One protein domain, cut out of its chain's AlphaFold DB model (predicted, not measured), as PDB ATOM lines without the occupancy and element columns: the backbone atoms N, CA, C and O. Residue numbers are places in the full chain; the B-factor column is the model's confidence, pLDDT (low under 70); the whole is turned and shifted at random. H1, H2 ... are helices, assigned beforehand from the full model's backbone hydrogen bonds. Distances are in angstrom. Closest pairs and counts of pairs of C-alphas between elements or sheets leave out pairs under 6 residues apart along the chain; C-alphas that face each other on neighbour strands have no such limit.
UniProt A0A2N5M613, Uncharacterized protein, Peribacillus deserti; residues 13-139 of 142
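What this domain is: This is residues 13 to 139 of the 142 residues of an uncharacterized protein of Peribacillus deserti (UniProt A0A2N5M613). One long helix, H8, runs through the middle, with H4, H5 and H6 crossing it and the helical hairpin H1 and H2 meeting its later part. H3 packs on the first residues of H1, while H7 and the long link after it lie at the outside. The printed part has 127 residues with eight named helices, H1 to H8 in order, and no named strand: all helix, mostly crossed. It is compact, with a radius of gyration of the C-alphas of 14.4 A and spans of 42 by 29 by 24 A.

Where its parts are: H8, residues 119 to 137, is 26.7 A long, from C-alpha 119 at (-49.514, -28.315, 21.130) to C-alpha 137 at (-35.917, -45.318, 5.666). H4 is residues 66 to 75, H5 78 to 86, H6 90 to 101 and H7 103 to 107. H1, residues 15 to 28, begins at C-alpha (-42.049, -59.399, 1.698) and is 19.9 A long; H2, residues 33 to 49, is 24.4 A. H3 is residues 55 to 62.

How they stand to each other: H8 is the hub, touching five helices. H6 touches it about perpendicular at 77 degrees, C-alphas of Tyr 95 and Val 127 closest at 5.4 A. H5 touches it at 84 degrees, about perpendicular, closest C-alphas Leu 81 and Ala 124, 5.4 A. H4 touches it at a steep tilt of 63 degrees, closest C-alphas Val 72 and Ala 129, 6.5 A. H1, with residues 22 to 26 alone, touches H8, closest C-alphas Gly 26 and Ile 135, 5.3 A. H2 only just touches H8, with 3 pairs of C-alphas within 8 A, the closest Ile 35 and Thr 128 at 7.2 A. H1 and H2 form a hairpin at a shallow tilt of 5 degrees, opposite ways, closest C-alphas Asn 15 and Ala 47, 5.6 A. H3 touches H1, with residues 15 to 18 of H1 alone, closest C-alphas Asn 15 and Phe 55, 5.5 A. H7 touches no helix but is near H6. Every O i to N i+4 pair is within hydrogen-bond range in H3 to H8; in H1 it is 9 of 10, in H2 10 of 13.

The domain as a whole: The C-alphas farthest apart, Pro 52 and Glu 118, are 42.2 A apart. The printed part has no cut. The link from H7 to H8, 11 residues, is long; the others are tight. Residues 99 to 115 have pLDDT under 70.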
ATOM      1  N   LEU A  13     -36.613 -56.541  -2.367       87.06
ATOM      2  CA  LEU A  13     -36.674 -57.554  -1.317       87.06
ATOM      3  C   LEU A  13     -37.992 -58.335  -1.382       87.06
ATOM      4  O   LEU A  13     -39.018 -57.801  -1.812       87.06
ATOM      5  N   GLU A  14     -37.944 -59.591  -0.943       93.25
ATOM      6  CA  GLU A  14     -39.154 -60.361  -0.641       93.25
ATOM      7  C   GLU A  14     -39.905 -59.731   0.540       93.25
ATOM      8  O   GLU A  14     -39.294 -59.059   1.377       93.25
ATOM      9  N   ASN A  15     -41.219 -59.969   0.632       93.81
ATOM     10  CA  ASN A  15     -42.049 -59.399   1.698       93.81
ATOM     11  C   ASN A  15     -41.517 -59.798   3.086       93.81
ATOM     12  O   ASN A  15     -41.351 -58.931   3.939       93.81
ATOM     13  N   ASP A  16     -41.157 -61.073   3.273       94.50
ATOM     14  CA  ASP A  16     -40.609 -61.585   4.537       94.50
ATOM     15  C   ASP A  16     -39.236 -60.977   4.869       94.50
ATOM     16  O   ASP A  16     -38.992 -60.598   6.014       94.50
ATOM     17  N   GLU A  17     -38.361 -60.823   3.865       94.50
ATOM     18  CA  GLU A  17     -37.026 -60.224   4.040       94.50
ATOM     19  C   GLU A  17     -37.138 -58.758   4.487       94.50
ATOM     20  O   GLU A  17     -36.414 -58.316   5.379       94.50
ATOM     21  N   LEU A  18     -38.048 -57.989   3.885       95.25
ATOM     22  CA  LEU A  18     -38.267 -56.595   4.270       95.25
ATOM     23  C   LEU A  18     -38.975 -56.475   5.623       95.25
ATOM     24  O   LEU A  18     -38.607 -55.624   6.433       95.25
ATOM     25  N   LEU A  19     -39.958 -57.333   5.889       96.38
ATOM     26  CA  LEU A  19     -40.664 -57.356   7.163       96.38
ATOM     27  C   LEU A  19     -39.699 -57.619   8.322       96.38
ATOM     28  O   LEU A  19     -39.716 -56.876   9.300       96.38
ATOM     29  N   GLU A  20     -38.815 -58.611   8.208       96.19
ATOM     30  CA  GLU A  20     -37.805 -58.890   9.234       96.19
ATOM     31  C   GLU A  20     -36.923 -57.662   9.512       96.19
ATOM     32  O   GLU A  20     -36.722 -57.297  10.674       96.19
ATOM     33  N   LYS A  21     -36.487 -56.963   8.456       95.75
ATOM     34  CA  LYS A  21     -35.695 -55.731   8.578       95.75
ATOM     35  C   LYS A  21     -36.442 -54.595   9.261       95.75
ATOM     36  O   LYS A  21     -35.828 -53.868  10.031       95.75
ATOM     37  N   LEU A  22     -37.727 -54.389   8.975       96.00
ATOM     38  CA  LEU A  22     -38.524 -53.346   9.638       96.00
ATOM     39  C   LEU A  22     -38.648 -53.630  11.138       96.00
ATOM     40  O   LEU A  22     -38.434 -52.748  11.971       96.00
ATOM     41  N   LEU A  23     -38.937 -54.889  11.486       94.88
ATOM     42  CA  LEU A  23     -39.108 -55.318  12.872       94.88
ATOM     43  C   LEU A  23     -37.804 -55.224  13.677       94.88
ATOM     44  O   LEU A  23     -37.838 -54.832  14.847       94.88
ATOM     45  N   SER A  24     -36.663 -55.592  13.083       95.06
ATOM     46  CA  SER A  24     -35.363 -55.480  13.754       95.06
ATOM     47  C   SER A  24     -34.928 -54.021  13.872       95.06
ATOM     48  O   SER A  24     -34.530 -53.593  14.958       95.06
ATOM     49  N   ARG A  25     -35.096 -53.229  12.804       94.38
ATOM     50  CA  ARG A  25     -34.628 -51.843  12.759       94.38
ATOM     51  C   ARG A  25     -35.308 -50.965  13.795       94.38
ATOM     52  O   ARG A  25     -34.624 -50.198  14.461       94.38
ATOM     53  N   GLY A  26     -36.614 -51.129  14.010       91.88
ATOM     54  CA  GLY A  26     -37.315 -50.396  15.065       91.88
ATOM     55  C   GLY A  26     -36.713 -50.617  16.458       91.88
ATOM     56  O   GLY A  26     -36.619 -49.682  17.249       91.88
ATOM     57  N   ARG A  27     -36.223 -51.826  16.752       93.38
ATOM     58  CA  ARG A  27     -35.543 -52.120  18.024       93.38
ATOM     59  C   ARG A  27     -34.121 -51.572  18.063       93.38
ATOM     60  O   ARG A  27     -33.717 -51.031  19.083       93.38
ATOM     61  N   GLU A  28     -33.374 -51.709  16.970       94.00
ATOM     62  CA  GLU A  28     -31.993 -51.221  16.854       94.00
ATOM     63  C   GLU A  28     -31.906 -49.697  16.978       94.00
ATOM     64  O   GLU A  28     -31.019 -49.180  17.651       94.00
ATOM     65  N   LEU A  29     -32.871 -48.987  16.392       90.50
ATOM     66  CA  LEU A  29     -33.025 -47.544  16.543       90.50
ATOM     67  C   LEU A  29     -33.526 -47.160  17.938       90.50
ATOM     68  O   LEU A  29     -33.555 -45.980  18.263       90.50
ATOM     69  N   GLY A  30     -33.921 -48.118  18.782       90.62
ATOM     70  CA  GLY A  30     -34.495 -47.879  20.105       90.62
ATOM     71  C   GLY A  30     -35.802 -47.089  20.042       90.62
ATOM     72  O   GLY A  30     -35.983 -46.164  20.833       90.62
ATOM     73  N   ILE A  31     -36.666 -47.388  19.071       92.12
ATOM     74  CA  ILE A  31     -37.999 -46.788  18.985       92.12
ATOM     75  C   ILE A  31     -38.835 -47.251  20.190       92.12
ATOM     76  O   ILE A  31     -38.784 -48.438  20.534       92.12
ATOM     77  N   PRO A  32     -39.623 -46.359  20.824       92.38
ATOM     78  CA  PRO A  32     -40.486 -46.718  21.940       92.38
ATOM     79  C   PRO A  32     -41.355 -47.949  21.657       92.38
ATOM     80  O   PRO A  32     -42.044 -48.038  20.638       92.38
ATOM     81  N   GLU A  33     -41.392 -48.884  22.610       91.69
ATOM     82  CA  GLU A  33     -42.131 -50.150  22.483       91.69
ATOM     83  C   GLU A  33     -43.624 -49.929  22.182       91.69
ATOM     84  O   GLU A  33     -44.248 -50.720  21.480       91.69
ATOM     85  N   ARG A  34     -44.209 -48.827  22.662       91.94
ATOM     86  CA  ARG A  34     -45.597 -48.453  22.358       91.94
ATOM     87  C   ARG A  34     -45.831 -48.225  20.866       91.94
ATOM     88  O   ARG A  34     -46.843 -48.687  20.347       91.94
ATOM     89  N   ILE A  35     -44.889 -47.572  20.184       94.62
ATOM     90  CA  ILE A  35     -44.941 -47.367  18.733       94.62
ATOM     91  C   ILE A  35     -44.808 -48.721  18.037       94.62
ATOM     92  O   ILE A  35     -45.663 -49.083  17.230       94.62
ATOM     93  N   LEU A  36     -43.816 -49.525  18.437       95.75
ATOM     94  CA  LEU A  36     -43.572 -50.855  17.868       95.75
ATOM     95  C   LEU A  36     -44.774 -51.802  18.008       95.75
ATOM     96  O   LEU A  36     -45.057 -52.590  17.106       95.75
ATOM     97  N   ARG A  37     -45.521 -51.723  19.113       95.81
ATOM     98  CA  ARG A  37     -46.733 -52.530  19.336       95.81
ATOM     99  C   ARG A  37     -47.868 -52.218  18.366       95.81
ATOM    100  O   ARG A  37     -48.704 -53.092  18.154       95.81
ATOM    101  N   LYS A  38     -47.913 -51.011  17.797       95.88
ATOM    102  CA  LYS A  38     -48.919 -50.610  16.802       95.88
ATOM    103  C   LYS A  38     -48.419 -50.833  15.376       95.88
ATOM    104  O   LYS A  38     -49.161 -51.345  14.545       95.88
ATOM    105  N   THR A  39     -47.158 -50.510  15.103       96.44
ATOM    106  CA  THR A  39     -46.583 -50.566  13.751       96.44
ATOM    107  C   THR A  39     -46.257 -51.987  13.307       96.44
ATOM    108  O   THR A  39     -46.548 -52.359  12.173       96.44
ATOM    109  N   ASN A  40     -45.719 -52.826  14.196       96.88
ATOM    110  CA  ASN A  40     -45.302 -54.178  13.828       96.88
ATOM    111  C   ASN A  40     -46.473 -55.059  13.355       96.88
ATOM    112  O   ASN A  40     -46.306 -55.749  12.348       96.88
ATOM    113  N   PRO A  41     -47.644 -55.085  14.028       97.44
ATOM    114  CA  PRO A  41     -48.808 -55.801  13.508       97.44
ATOM    115  C   PRO A  41     -49.277 -55.258  12.158       97.44
ATOM    116  O   PRO A  41     -49.546 -56.055  11.266       97.44
ATOM    117  N   TYR A  42     -49.288 -53.934  11.985       96.81
ATOM    118  CA  TYR A  42     -49.701 -53.298  10.734       96.81
ATOM    119  C   TYR A  42     -48.799 -53.694   9.556       96.81
ATOM    120  O   TYR A  42     -49.287 -54.079   8.497       96.81
ATOM    121  N   PHE A  43     -47.476 -53.700   9.747       96.94
ATOM    122  CA  PHE A  43     -46.542 -54.171   8.721       96.94
ATOM    123  C   PHE A  43     -46.711 -55.657   8.406       96.94
ATOM    124  O   PHE A  43     -46.649 -56.039   7.241       96.94
ATOM    125  N   LYS A  44     -46.955 -56.497   9.420       97.25
ATOM    126  CA  LYS A  44     -47.215 -57.933   9.221       97.25
ATOM    127  C   LYS A  44     -48.484 -58.172   8.411       97.25
ATOM    128  O   LYS A  44     -48.471 -58.995   7.503       97.25
ATOM    129  N   GLU A  45     -49.556 -57.458   8.743       96.75
ATOM    130  CA  GLU A  45     -50.823 -57.512   8.017       96.75
ATOM    131  C   GLU A  45     -50.617 -57.098   6.557       96.75
ATOM    132  O   GLU A  45     -50.887 -57.885   5.654       96.75
ATOM    133  N   LYS A  46     -50.013 -55.928   6.317       95.75
ATOM    134  CA  LYS A  46     -49.768 -55.423   4.958       95.75
ATOM    135  C   LYS A  46     -48.865 -56.334   4.132       95.75
ATOM    136  O   LYS A  46     -49.158 -56.584   2.965       95.75
ATOM    137  N   ALA A  47     -47.801 -56.876   4.721       95.00
ATOM    138  CA  ALA A  47     -46.913 -57.813   4.038       95.00
ATOM    139  C   ALA A  47     -47.606 -59.138   3.662       95.00
ATOM    140  O   ALA A  47     -47.220 -59.752   2.666       95.00
ATOM    141  N   GLY A  48     -48.606 -59.565   4.447       94.38
ATOM    142  CA  GLY A  48     -49.387 -60.783   4.212       94.38
ATOM    143  C   GLY A  48     -50.559 -60.613   3.238       94.38
ATOM    144  O   GLY A  48     -50.956 -61.586   2.602       94.38
ATOM    145  N   GLU A  49     -51.108 -59.402   3.109       95.94
ATOM    146  CA  GLU A  49     -52.170 -59.077   2.144       95.94
ATOM    147  C   GLU A  49     -51.643 -58.900   0.715       95.94
ATOM    148  O   GLU A  49     -52.332 -59.220  -0.255       95.94
ATOM    149  N   LEU A  50     -50.434 -58.351   0.590       93.81
ATOM    150  CA  LEU A  50     -49.836 -57.994  -0.689       93.81
ATOM    151  C   LEU A  50     -49.200 -59.203  -1.378       93.81
ATOM    152  O   LEU A  50     -48.660 -60.109  -0.739       93.81
ATOM    153  N   GLY A  51     -49.218 -59.192  -2.711       89.94
ATOM    154  CA  GLY A  51     -48.574 -60.220  -3.513       89.94
ATOM    155  C   GLY A  51     -47.054 -60.275  -3.296       89.94
ATOM    156  O   GLY A  51     -46.448 -59.373  -2.699       89.94
ATOM    157  N   PRO A  52     -46.389 -61.333  -3.791       89.81
ATOM    158  CA  PRO A  52     -44.941 -61.459  -3.675       89.81
ATOM    159  C   PRO A  52     -44.211 -60.230  -4.235       89.81
ATOM    160  O   PRO A  52     -44.400 -59.864  -5.396       89.81
ATOM    161  N   ARG A  53     -43.337 -59.623  -3.419       86.25
ATOM    162  CA  ARG A  53     -42.533 -58.424  -3.742       86.25
ATOM    163  C   ARG A  53     -43.343 -57.146  -3.987       86.25
ATOM    164  O   ARG A  53     -42.797 -56.181  -4.530       86.25
ATOM    165  N   GLU A  54     -44.611 -57.117  -3.590       93.44
ATOM    166  CA  GLU A  54     -45.451 -55.915  -3.640       93.44
ATOM    167  C   GLU A  54     -45.353 -55.083  -2.353       93.44
ATOM    168  O   GLU A  54     -45.572 -53.875  -2.393       93.44
ATOM    169  N   PHE A  55     -44.930 -55.680  -1.233       95.12
ATOM    170  CA  PHE A  55     -44.783 -54.955   0.034       95.12
ATOM    171  C   PHE A  55     -43.706 -53.867  -0.016       95.12
ATOM    172  O   PHE A  55     -43.889 -52.783   0.525       95.12
ATOM    173  N   HIS A  56     -42.596 -54.125  -0.709       93.38
ATOM    174  CA  HIS A  56     -41.515 -53.152  -0.860       93.38
ATOM    175  C   HIS A  56     -41.936 -51.878  -1.610       93.38
ATOM    176  O   HIS A  56     -41.803 -50.807  -1.027       93.38
ATOM    177  N   PRO A  57     -42.444 -51.927  -2.859       92.44
ATOM    178  CA  PRO A  57     -42.880 -50.704  -3.529       92.44
ATOM    179  C   PRO A  57     -43.999 -49.995  -2.758       92.44
ATOM    180  O   PRO A  57     -43.993 -48.775  -2.686       92.44
ATOM    181  N   TRP A  58     -44.902 -50.748  -2.119       95.00
ATOM    182  CA  TRP A  58     -45.936 -50.155  -1.278       95.00
ATOM    183  C   TRP A  58     -45.343 -49.362  -0.108       95.00
ATOM    184  O   TRP A  58     -45.724 -48.213   0.093       95.00
ATOM    185  N   ILE A  59     -44.400 -49.937   0.650       94.19
ATOM    186  CA  ILE A  59     -43.867 -49.251   1.829       94.19
ATOM    187  C   ILE A  59     -42.964 -48.074   1.458       94.19
ATOM    188  O   ILE A  59     -42.964 -47.101   2.200       94.19
ATOM    189  N   ASP A  60     -42.248 -48.140   0.323       90.81
ATOM    190  CA  ASP A  60     -41.411 -47.047  -0.210       90.81
ATOM    191  C   ASP A  60     -42.258 -45.821  -0.601       90.81
ATOM    192  O   ASP A  60     -41.818 -44.683  -0.466       90.81
ATOM    193  N   GLU A  61     -43.504 -46.037  -1.029       90.69
ATOM    194  CA  GLU A  61     -44.456 -44.956  -1.311       90.69
ATOM    195  C   GLU A  61     -45.208 -44.498  -0.050       90.69
ATOM    196  O   GLU A  61     -45.406 -43.303   0.163       90.69
ATOM    197  N   TRP A  62     -45.612 -45.435   0.811       93.12
ATOM    198  CA  TRP A  62     -46.486 -45.176   1.958       93.12
ATOM    199  C   TRP A  62     -45.862 -44.273   3.032       93.12
ATOM    200  O   TRP A  62     -46.549 -43.427   3.596       93.12
ATOM    201  N   TYR A  63     -44.568 -44.413   3.337       88.94
ATOM    202  CA  TYR A  63     -43.970 -43.648   4.445       88.94
ATOM    203  C   TYR A  63     -43.775 -42.149   4.151       88.94
ATOM    204  O   TYR A  63     -43.648 -41.352   5.085       88.94
ATOM    205  N   TYR A  64     -43.811 -41.755   2.875       84.50
ATOM    206  CA  TYR A  64     -43.839 -40.353   2.436       84.50
ATOM    207  C   TYR A  64     -45.245 -39.841   2.126       84.50
ATOM    208  O   TYR A  64     -45.401 -38.707   1.684       84.50
ATOM    209  N   SER A  65     -46.275 -40.665   2.297       86.88
ATOM    210  CA  SER A  65     -47.627 -40.286   1.925       86.88
ATOM    211  C   SER A  65     -48.445 -39.814   3.133       86.88
ATOM    212  O   SER A  65     -48.144 -40.160   4.283       86.88
ATOM    213  N   PRO A  66     -49.570 -39.114   2.895       86.06
ATOM    214  CA  PRO A  66     -50.510 -38.772   3.960       86.06
ATOM    215  C   PRO A  66     -51.106 -39.995   4.677       86.06
ATOM    216  O   PRO A  66     -51.628 -39.862   5.781       86.06
ATOM    217  N   GLN A  67     -51.012 -41.200   4.099       90.25
ATOM    218  CA  GLN A  67     -51.517 -42.413   4.746       90.25
ATOM    219  C   GLN A  67     -50.720 -42.792   6.000       90.25
ATOM    220  O   GLN A  67     -51.270 -43.446   6.886       90.25
ATOM    221  N   LEU A  68     -49.455 -42.372   6.121       92.12
ATOM    222  CA  LEU A  68     -48.715 -42.515   7.374       92.12
ATOM    223  C   LEU A  68     -49.350 -41.667   8.486       92.12
ATOM    224  O   LEU A  68     -49.535 -42.134   9.609       92.12
ATOM    225  N   LEU A  69     -49.707 -40.426   8.169       89.25
ATOM    226  CA  LEU A  69     -50.355 -39.512   9.106       89.25
ATOM    227  C   LEU A  69     -51.741 -40.036   9.515       89.25
ATOM    228  O   LEU A  69     -52.093 -40.027  10.701       89.25
ATOM    229  N   GLU A  70     -52.500 -40.584   8.564       90.50
ATOM    230  CA  GLU A  70     -53.771 -41.272   8.832       90.50
ATOM    231  C   GLU A  70     -53.578 -42.500   9.720       90.50
ATOM    232  O   GLU A  70     -54.372 -42.729  10.638       90.50
ATOM    233  N   PHE A  71     -52.510 -43.269   9.499       94.06
ATOM    234  CA  PHE A  71     -52.161 -44.399  10.348       94.06
ATOM    235  C   PHE A  71     -51.924 -43.953  11.794       94.06
ATOM    236  O   PHE A  71     -52.549 -44.509  12.698       94.06
ATOM    237  N   VAL A  72     -51.098 -42.926  12.024       93.31
ATOM    238  CA  VAL A  72     -50.838 -42.430  13.384       93.31
ATOM    239  C   VAL A  72     -52.138 -41.960  14.041       93.31
ATOM    240  O   VAL A  72     -52.444 -42.372  15.157       93.31
ATOM    241  N   TYR A  73     -52.952 -41.185  13.323       90.19
ATOM    242  CA  TYR A  73     -54.214 -40.657  13.848       90.19
ATOM    243  C   TYR A  73     -55.214 -41.761  14.219       90.19
ATOM    244  O   TYR A  73     -55.935 -41.652  15.206       90.19
ATOM    245  N   SER A  74     -55.265 -42.837  13.434       91.75
ATOM    246  CA  SER A  74     -56.217 -43.932  13.642       91.75
ATOM    247  C   SER A  74     -55.747 -44.988  14.648       91.75
ATOM    248  O   SER A  74     -56.585 -45.680  15.226       91.75
ATOM    249  N   HIS A  75     -54.436 -45.131  14.871       94.50
ATOM    250  CA  HIS A  75     -53.877 -46.225  15.680       94.50
ATOM    251  C   HIS A  75     -53.336 -45.795  17.048       94.50
ATOM    252  O   HIS A  75     -53.101 -46.664  17.901       94.50
ATOM    253  N   PHE A  76     -53.165 -44.491  17.275       93.31
ATOM    254  CA  PHE A  76     -52.673 -43.927  18.529       93.31
ATOM    255  C   PHE A  76     -53.747 -43.054  19.170       93.31
ATOM    256  O   PHE A  76     -54.249 -42.106  18.571       93.31
ATOM    257  N   SER A  77     -54.108 -43.388  20.407       91.88
ATOM    258  CA  SER A  77     -55.017 -42.560  21.200       91.88
ATOM    259  C   SER A  77     -54.314 -41.296  21.707       91.88
ATOM    260  O   SER A  77     -53.086 -41.249  21.784       91.88
ATOM    261  N   LEU A  78     -55.081 -40.288  22.137       86.94
ATOM    262  CA  LEU A  78     -54.510 -39.126  22.833       86.94
ATOM    263  C   LEU A  78     -53.726 -39.538  24.086       86.94
ATOM    264  O   LEU A  78     -52.693 -38.947  24.374       86.94
ATOM    265  N   GLU A  79     -54.167 -40.581  24.794       89.81
ATOM    266  CA  GLU A  79     -53.431 -41.130  25.936       89.81
ATOM    267  C   GLU A  79     -52.083 -41.732  25.508       89.81
ATOM    268  O   GLU A  79     -51.072 -41.510  26.172       89.81
ATOM    269  N   ASP A  80     -52.037 -42.452  24.381       90.75
ATOM    270  CA  ASP A  80     -50.778 -42.974  23.841       90.75
ATOM    271  C   ASP A  80     -49.808 -41.839  23.497       90.75
ATOM    272  O   ASP A  80     -48.624 -41.935  23.818       90.75
ATOM    273  N   LEU A  81     -50.314 -40.770  22.876       90.19
ATOM    274  CA  LEU A  81     -49.529 -39.587  22.522       90.19
ATOM    275  C   LEU A  81     -49.060 -38.820  23.766       90.19
ATOM    276  O   LEU A  81     -47.890 -38.449  23.830       90.19
ATOM    277  N   SER A  82     -49.923 -38.658  24.776       87.75
ATOM    278  CA  SER A  82     -49.576 -38.069  26.081       87.75
ATOM    279  C   SER A  82     -48.436 -38.836  26.733       87.75
ATOM    280  O   SER A  82     -47.434 -38.264  27.133       87.75
ATOM    281  N   GLN A  83     -48.541 -40.164  26.781       88.62
ATOM    282  CA  GLN A  83     -47.533 -40.998  27.428       88.62
ATOM    283  C   GLN A  83     -46.206 -41.000  26.659       88.62
ATOM    284  O   GLN A  83     -45.156 -41.157  27.276       88.62
ATOM    285  N   LEU A  84     -46.229 -40.826  25.333       86.38
ATOM    286  CA  LEU A  84     -45.012 -40.623  24.540       86.38
ATOM    287  C   LEU A  84     -44.380 -39.255  24.821       86.38
ATOM    288  O   LEU A  84     -43.163 -39.183  24.960       86.38
ATOM    289  N   ALA A  85     -45.190 -38.201  24.948       83.94
ATOM    290  CA  ALA A  85     -44.724 -36.875  25.342       83.94
ATOM    291  C   ALA A  85     -44.186 -36.834  26.778       83.94
ATOM    292  O   ALA A  85     -43.183 -36.182  27.020       83.94
ATOM    293  N   GLU A  86     -44.784 -37.552  27.726       83.00
ATOM    294  CA  GLU A  86     -44.311 -37.612  29.117       83.00
ATOM    295  C   GLU A  86     -43.000 -38.399  29.255       83.00
ATOM    296  O   GLU A  86     -42.187 -38.124  30.138       83.00
ATOM    297  N   GLN A  87     -42.768 -39.370  28.367       71.88
ATOM    298  CA  GLN A  87     -41.540 -40.164  28.296       71.88
ATOM    299  C   GLN A  87     -40.453 -39.475  27.459       71.88
ATOM    300  O   GLN A  87     -39.722 -40.158  26.744       71.88
ATOM    301  N   ARG A  88     -40.340 -38.137  27.543       70.06
ATOM    302  CA  ARG A  88     -39.283 -37.381  26.856       70.06
ATOM    303  C   ARG A  88     -37.911 -37.943  27.205       70.06
ATOM    304  O   ARG A  88     -37.410 -37.754  28.313       70.06
ATOM    305  N   ASP A  89     -37.310 -38.622  26.242       77.62
ATOM    306  CA  ASP A  89     -35.901 -38.969  26.236       77.62
ATOM    307  C   ASP A  89     -35.171 -38.137  25.170       77.62
ATOM    308  O   ASP A  89     -35.792 -37.438  24.364       77.62
ATOM    309  N   ASP A  90     -33.838 -38.216  25.145       79.81
ATOM    310  CA  ASP A  90     -33.013 -37.475  24.178       79.81
ATOM    311  C   ASP A  90     -33.437 -37.732  22.716       79.81
ATOM    312  O   ASP A  90     -33.226 -36.896  21.837       79.81
ATOM    313  N   LYS A  91     -34.047 -38.893  22.440       80.19
ATOM    314  CA  LYS A  91     -34.544 -39.253  21.113       80.19
ATOM    315  C   LYS A  91     -35.860 -38.554  20.804       80.19
ATOM    316  O   LYS A  91     -36.009 -38.028  19.705       80.19
ATOM    317  N   TYR A  92     -36.801 -38.530  21.743       82.31
ATOM    318  CA  TYR A  92     -38.017 -37.738  21.610       82.31
ATOM    319  C   TYR A  92     -37.666 -36.275  21.342       82.31
ATOM    320  O   TYR A  92     -38.201 -35.696  20.403       82.31
ATOM    321  N   ASP A  93     -36.724 -35.697  22.090       81.75
ATOM    322  CA  ASP A  93     -36.306 -34.307  21.887       81.75
ATOM    323  C   ASP A  93     -35.611 -34.093  20.531       81.75
ATOM    324  O   ASP A  93     -35.835 -33.065  19.890       81.75
ATOM    325  N   TYR A  94     -34.820 -35.058  20.045       83.19
ATOM    326  CA  TYR A  94     -34.272 -35.025  18.682       83.19
ATOM    327  C   TYR A  94     -35.389 -34.900  17.635       83.19
ATOM    328  O   TYR A  94     -35.384 -33.961  16.840       83.19
ATOM    329  N   TYR A  95     -36.384 -35.789  17.684       81.12
ATOM    330  CA  TYR A  95     -37.503 -35.775  16.739       81.12
ATOM    331  C   TYR A  95     -38.465 -34.608  16.957       81.12
ATOM    332  O   TYR A  95     -39.090 -34.158  16.006       81.12
ATOM    333  N   ALA A  96     -38.612 -34.109  18.184       80.38
ATOM    334  CA  ALA A  96     -39.447 -32.950  18.469       80.38
ATOM    335  C   ALA A  96     -38.830 -31.687  17.866       80.38
ATOM    336  O   ALA A  96     -39.540 -30.894  17.258       80.38
ATOM    337  N   ASN A  97     -37.507 -31.524  17.971       78.25
ATOM    338  CA  ASN A  97     -36.796 -30.443  17.293       78.25
ATOM    339  C   ASN A  97     -36.915 -30.564  15.771       78.25
ATOM    340  O   ASN A  97     -37.145 -29.555  15.112       78.25
ATOM    341  N   ASP A  98     -36.810 -31.782  15.235       70.56
ATOM    342  CA  ASP A  98     -36.984 -32.047  13.806       70.56
ATOM    343  C   ASP A  98     -38.408 -31.687  13.352       70.56
ATOM    344  O   ASP A  98     -38.568 -30.842  12.480       70.56
ATOM    345  N   ALA A  99     -39.440 -32.168  14.055       67.88
ATOM    346  CA  ALA A  99     -40.845 -31.851  13.795       67.88
ATOM    347  C   ALA A  99     -41.168 -30.349  13.876       67.88
ATOM    348  O   ALA A  99     -42.030 -29.865  13.149       67.88
ATOM    349  N   ILE A 100     -40.498 -29.612  14.766       65.44
ATOM    350  CA  ILE A 100     -40.646 -28.155  14.912       65.44
ATOM    351  C   ILE A 100     -39.870 -27.400  13.817       65.44
ATOM    352  O   ILE A 100     -40.257 -26.295  13.442       65.44
ATOM    353  N   SER A 101     -38.762 -27.963  13.322       57.34
ATOM    354  CA  SER A 101     -37.897 -27.348  12.304       57.34
ATOM    355  C   SER A 101     -38.276 -27.704  10.862       57.34
ATOM    356  O   SER A 101     -37.917 -26.980   9.929       57.34
ATOM    357  N   GLU A 102     -38.997 -28.807  10.664       53.06
ATOM    358  CA  GLU A 102     -39.392 -29.297   9.353       53.06
ATOM    359  C   GLU A 102     -40.556 -28.485   8.770       53.06
ATOM    360  O   GLU A 102     -41.733 -28.734   9.011       53.06
ATOM    361  N   THR A 103     -40.194 -27.607   7.838       48.53
ATOM    362  CA  THR A 103     -41.063 -27.042   6.783       48.53
ATOM    363  C   THR A 103     -41.835 -28.126   5.990       48.53
ATOM    364  O   THR A 103     -42.837 -27.826   5.349       48.53
ATOM    365  N   LEU A 104     -41.401 -29.398   6.037       44.38
ATOM    366  CA  LEU A 104     -42.057 -30.551   5.392       44.38
ATOM    367  C   LEU A 104     -43.425 -30.883   6.003       44.38
ATOM    368  O   LEU A 104     -44.315 -31.349   5.297       44.38
ATOM    369  N   ILE A 105     -43.601 -30.608   7.294       51.09
ATOM    370  CA  ILE A 105     -44.871 -30.791   7.991       51.09
ATOM    371  C   ILE A 105     -45.835 -29.644   7.635       51.09
ATOM    372  O   ILE A 105     -47.022 -29.906   7.501       51.09
ATOM    373  N   ASP A 106     -45.359 -28.422   7.372       44.94
ATOM    374  CA  ASP A 106     -46.195 -27.265   6.986       44.94
ATOM    375  C   ASP A 106     -46.672 -27.280   5.511       44.94
ATOM    376  O   ASP A 106     -47.707 -26.690   5.181       44.94
ATOM    377  N   GLU A 107     -45.943 -27.933   4.594       44.47
ATOM    378  CA  GLU A 107     -46.295 -27.984   3.160       44.47
ATOM    379  C   GLU A 107     -47.252 -29.139   2.793       44.47
ATOM    380  O   GLU A 107     -47.976 -29.065   1.790       44.47
ATOM    381  N   GLU A 108     -47.328 -30.183   3.623       50.69
ATOM    382  CA  GLU A 108     -48.352 -31.222   3.528       50.69
ATOM    383  C   GLU A 108     -49.675 -30.668   4.078       50.69
ATOM    384  O   GLU A 108     -49.931 -30.703   5.275       50.69
ATOM    385  N   LYS A 109     -50.561 -30.156   3.208       49.62
ATOM    386  CA  LYS A 109     -51.962 -29.872   3.578       49.62
ATOM    387  C   LYS A 109     -52.558 -31.111   4.250       49.62
ATOM    388  O   LYS A 109     -52.933 -32.058   3.554       49.62
ATOM    389  N   TYR A 110     -52.640 -31.105   5.577       57.34
ATOM    390  CA  TYR A 110     -53.067 -32.273   6.329       57.34
ATOM    391  C   TYR A 110     -54.487 -32.669   5.913       57.34
ATOM    392  O   TYR A 110     -55.395 -31.836   5.962       57.34
ATOM    393  N   PRO A 111     -54.738 -33.938   5.558       56.50
ATOM    394  CA  PRO A 111     -56.107 -34.425   5.427       56.50
ATOM    395  C   PRO A 111     -56.806 -34.569   6.794       56.50
ATOM    396  O   PRO A 111     -57.994 -34.881   6.844       56.50
ATOM    397  N   ILE A 112     -56.086 -34.340   7.901       61.66
ATOM    398  CA  ILE A 112     -56.515 -34.623   9.272       61.66
ATOM    399  C   ILE A 112     -56.453 -33.333  10.098       61.66
ATOM    400  O   ILE A 112     -55.407 -32.684  10.116       61.66
ATOM    401  N   PRO A 113     -57.528 -32.954  10.812       64.56
ATOM    402  CA  PRO A 113     -57.589 -31.710  11.575       64.56
ATOM    403  C   PRO A 113     -56.853 -31.828  12.921       64.56
ATOM    404  O   PRO A 113     -57.459 -31.716  13.986       64.56
ATOM    405  N   VAL A 114     -55.537 -32.053  12.883       65.50
ATOM    406  CA  VAL A 114     -54.683 -32.094  14.086       65.50
ATOM    407  C   VAL A 114     -54.474 -30.713  14.714       65.50
ATOM    408  O   VAL A 114     -54.030 -30.622  15.853       65.50
ATOM    409  N   ASP A 115     -54.883 -29.639  14.033       61.41
ATOM    410  CA  ASP A 115     -54.907 -28.264  14.559       61.41
ATOM    411  C   ASP A 115     -55.808 -28.093  15.792       61.41
ATOM    412  O   ASP A 115     -55.708 -27.099  16.505       61.41
ATOM    413  N   GLN A 116     -56.714 -29.047  16.032       70.06
ATOM    414  CA  GLN A 116     -57.593 -29.059  17.204       70.06
ATOM    415  C   GLN A 116     -56.921 -29.659  18.444       70.06
ATOM    416  O   GLN A 116     -57.480 -29.575  19.536       70.06
ATOM    417  N   PHE A 117     -55.763 -30.302  18.285       74.12
ATOM    418  CA  PHE A 117     -55.011 -30.864  19.397       74.12
ATOM    419  C   PHE A 117     -54.246 -29.772  20.140       74.12
ATOM    420  O   PHE A 117     -53.783 -28.801  19.543       74.12
ATOM    421  N   GLU A 118     -54.072 -29.956  21.449       80.50
ATOM    422  CA  GLU A 118     -53.116 -29.150  22.208       80.50
ATOM    423  C   GLU A 118     -51.696 -29.367  21.655       80.50
ATOM    424  O   GLU A 118     -51.371 -30.446  21.148       80.50
ATOM    425  N   ASP A 119     -50.846 -28.341  21.754       78.81
ATOM    426  CA  ASP A 119     -49.514 -28.315  21.130       78.81
ATOM    427  C   ASP A 119     -48.650 -29.534  21.494       78.81
ATOM    428  O   ASP A 119     -47.904 -30.047  20.656       78.81
ATOM    429  N   GLU A 120     -48.777 -30.037  22.724       80.19
ATOM    430  CA  GLU A 120     -48.081 -31.232  23.202       80.19
ATOM    431  C   GLU A 120     -48.505 -32.495  22.437       80.19
ATOM    432  O   GLU A 120     -47.655 -33.233  21.930       80.19
ATOM    433  N   TYR A 121     -49.812 -32.713  22.275       82.19
ATOM    434  CA  TYR A 121     -50.347 -33.858  21.536       82.19
ATOM    435  C   TYR A 121     -50.036 -33.761  20.045       82.19
ATOM    436  O   TYR A 121     -49.697 -34.767  19.420       82.19
ATOM    437  N   ARG A 122     -50.095 -32.550  19.482       84.06
ATOM    438  CA  ARG A 122     -49.694 -32.298  18.094       84.06
ATOM    439  C   ARG A 122     -48.212 -32.615  17.883       84.06
ATOM    440  O   ARG A 122     -47.859 -33.271  16.908       84.06
ATOM    441  N   THR A 123     -47.348 -32.225  18.816       85.56
ATOM    442  CA  THR A 123     -45.912 -32.540  18.749       85.56
ATOM    443  C   THR A 123     -45.678 -34.047  18.829       85.56
ATOM    444  O   THR A 123     -45.006 -34.614  17.970       85.56
ATOM    445  N   ALA A 124     -46.283 -34.730  19.806       89.06
ATOM    446  CA  ALA A 124     -46.158 -36.181  19.956       89.06
ATOM    447  C   ALA A 124     -46.665 -36.955  18.733       89.06
ATOM    448  O   ALA A 124     -46.081 -37.976  18.358       89.06
ATOM    449  N   TYR A 125     -47.726 -36.466  18.092       90.00
ATOM    450  CA  TYR A 125     -48.249 -37.013  16.847       90.00
ATOM    451  C   TYR A 125     -47.193 -36.998  15.730       90.00
ATOM    452  O   TYR A 125     -46.905 -38.044  15.140       90.00
ATOM    453  N   PHE A 126     -46.554 -35.852  15.488       88.00
ATOM    454  CA  PHE A 126     -45.529 -35.731  14.449       88.00
ATOM    455  C   PHE A 126     -44.242 -36.475  14.793       88.00
ATOM    456  O   PHE A 126     -43.701 -37.175  13.941       88.00
ATOM    457  N   VAL A 127     -43.802 -36.426  16.051       90.56
ATOM    458  CA  VAL A 127     -42.675 -37.236  16.536       90.56
ATOM    459  C   VAL A 127     -42.913 -38.721  16.262       90.56
ATOM    460  O   VAL A 127     -42.026 -39.414  15.766       90.56
ATOM    461  N   THR A 128     -44.129 -39.208  16.522       92.88
ATOM    462  CA  THR A 128     -44.502 -40.600  16.244       92.88
ATOM    463  C   THR A 128     -44.394 -40.914  14.752       92.88
ATOM    464  O   THR A 128     -43.831 -41.945  14.387       92.88
ATOM    465  N   ALA A 129     -44.886 -40.029  13.879       92.31
ATOM    466  CA  ALA A 129     -44.777 -40.203  12.433       92.31
ATOM    467  C   ALA A 129     -43.312 -40.235  11.960       92.31
ATOM    468  O   ALA A 129     -42.932 -41.147  11.224       92.31
ATOM    469  N   LEU A 130     -42.475 -39.303  12.424       91.38
ATOM    470  CA  LEU A 130     -41.051 -39.240  12.073       91.38
ATOM    471  C   LEU A 130     -40.287 -40.484  12.535       91.38
ATOM    472  O   LEU A 130     -39.532 -41.067  11.762       91.38
ATOM    473  N   MET A 131     -40.551 -40.963  13.752       93.50
ATOM    474  CA  MET A 131     -39.972 -42.214  14.247       93.50
ATOM    475  C   MET A 131     -40.339 -43.409  13.358       93.50
ATOM    476  O   MET A 131     -39.501 -44.272  13.110       93.50
ATOM    477  N   ILE A 132     -41.575 -43.471  12.850       95.00
ATOM    478  CA  ILE A 132     -41.996 -44.530  11.920       95.00
ATOM    479  C   ILE A 132     -41.291 -44.383  10.568       95.00
ATOM    480  O   ILE A 132     -40.845 -45.391  10.013       95.00
ATOM    481  N   ARG A 133     -41.152 -43.153  10.052       93.31
ATOM    482  CA  ARG A 133     -40.385 -42.884   8.823       93.31
ATOM    483  C   ARG A 133     -38.948 -43.371   8.957       93.31
ATOM    484  O   ARG A 133     -38.463 -44.035   8.046       93.31
ATOM    485  N   ASP A 134     -38.307 -43.121  10.097       92.38
ATOM    486  CA  ASP A 134     -36.920 -43.525  10.334       92.38
ATOM    487  C   ASP A 134     -36.755 -45.053  10.343       92.38
ATOM    488  O   ASP A 134     -35.795 -45.575   9.771       92.38
ATOM    489  N   ILE A 135     -37.732 -45.803  10.876       95.25
ATOM    490  CA  ILE A 135     -37.751 -47.272  10.745       95.25
ATOM    491  C   ILE A 135     -37.709 -47.666   9.267       95.25
ATOM    492  O   ILE A 135     -36.859 -48.460   8.868       95.25
ATOM    493  N   VAL A 136     -38.621 -47.122   8.457       94.38
ATOM    494  CA  VAL A 136     -38.760 -47.506   7.047       94.38
ATOM    495  C   VAL A 136     -37.522 -47.106   6.246       94.38
ATOM    496  O   VAL A 136     -36.929 -47.957   5.575       94.38
ATOM    497  N   ALA A 137     -37.080 -45.854   6.368       91.50
ATOM    498  CA  ALA A 137     -35.917 -45.318   5.666       91.50
ATOM    499  C   ALA A 137     -34.645 -46.138   5.943       91.50
ATOM    500  O   ALA A 137     -33.881 -46.432   5.025       91.50
ATOM    501  N   ASN A 138     -34.447 -46.595   7.184       91.94
ATOM    502  CA  ASN A 138     -33.285 -47.405   7.559       91.94
ATOM    503  C   ASN A 138     -33.436 -48.915   7.270       91.94
ATOM    504  O   ASN A 138     -32.493 -49.692   7.496       91.94
ATOM    505  N   SER A 139     -34.593 -49.364   6.778       92.44
ATOM    506  CA  SER A 139     -34.847 -50.764   6.400       92.44
ATOM    507  C   SER A 139     -34.816 -51.001   4.888       92.44
ATOM    508  O   SER A 139     -34.561 -52.134   4.458       92.44
TER     509      SER A 139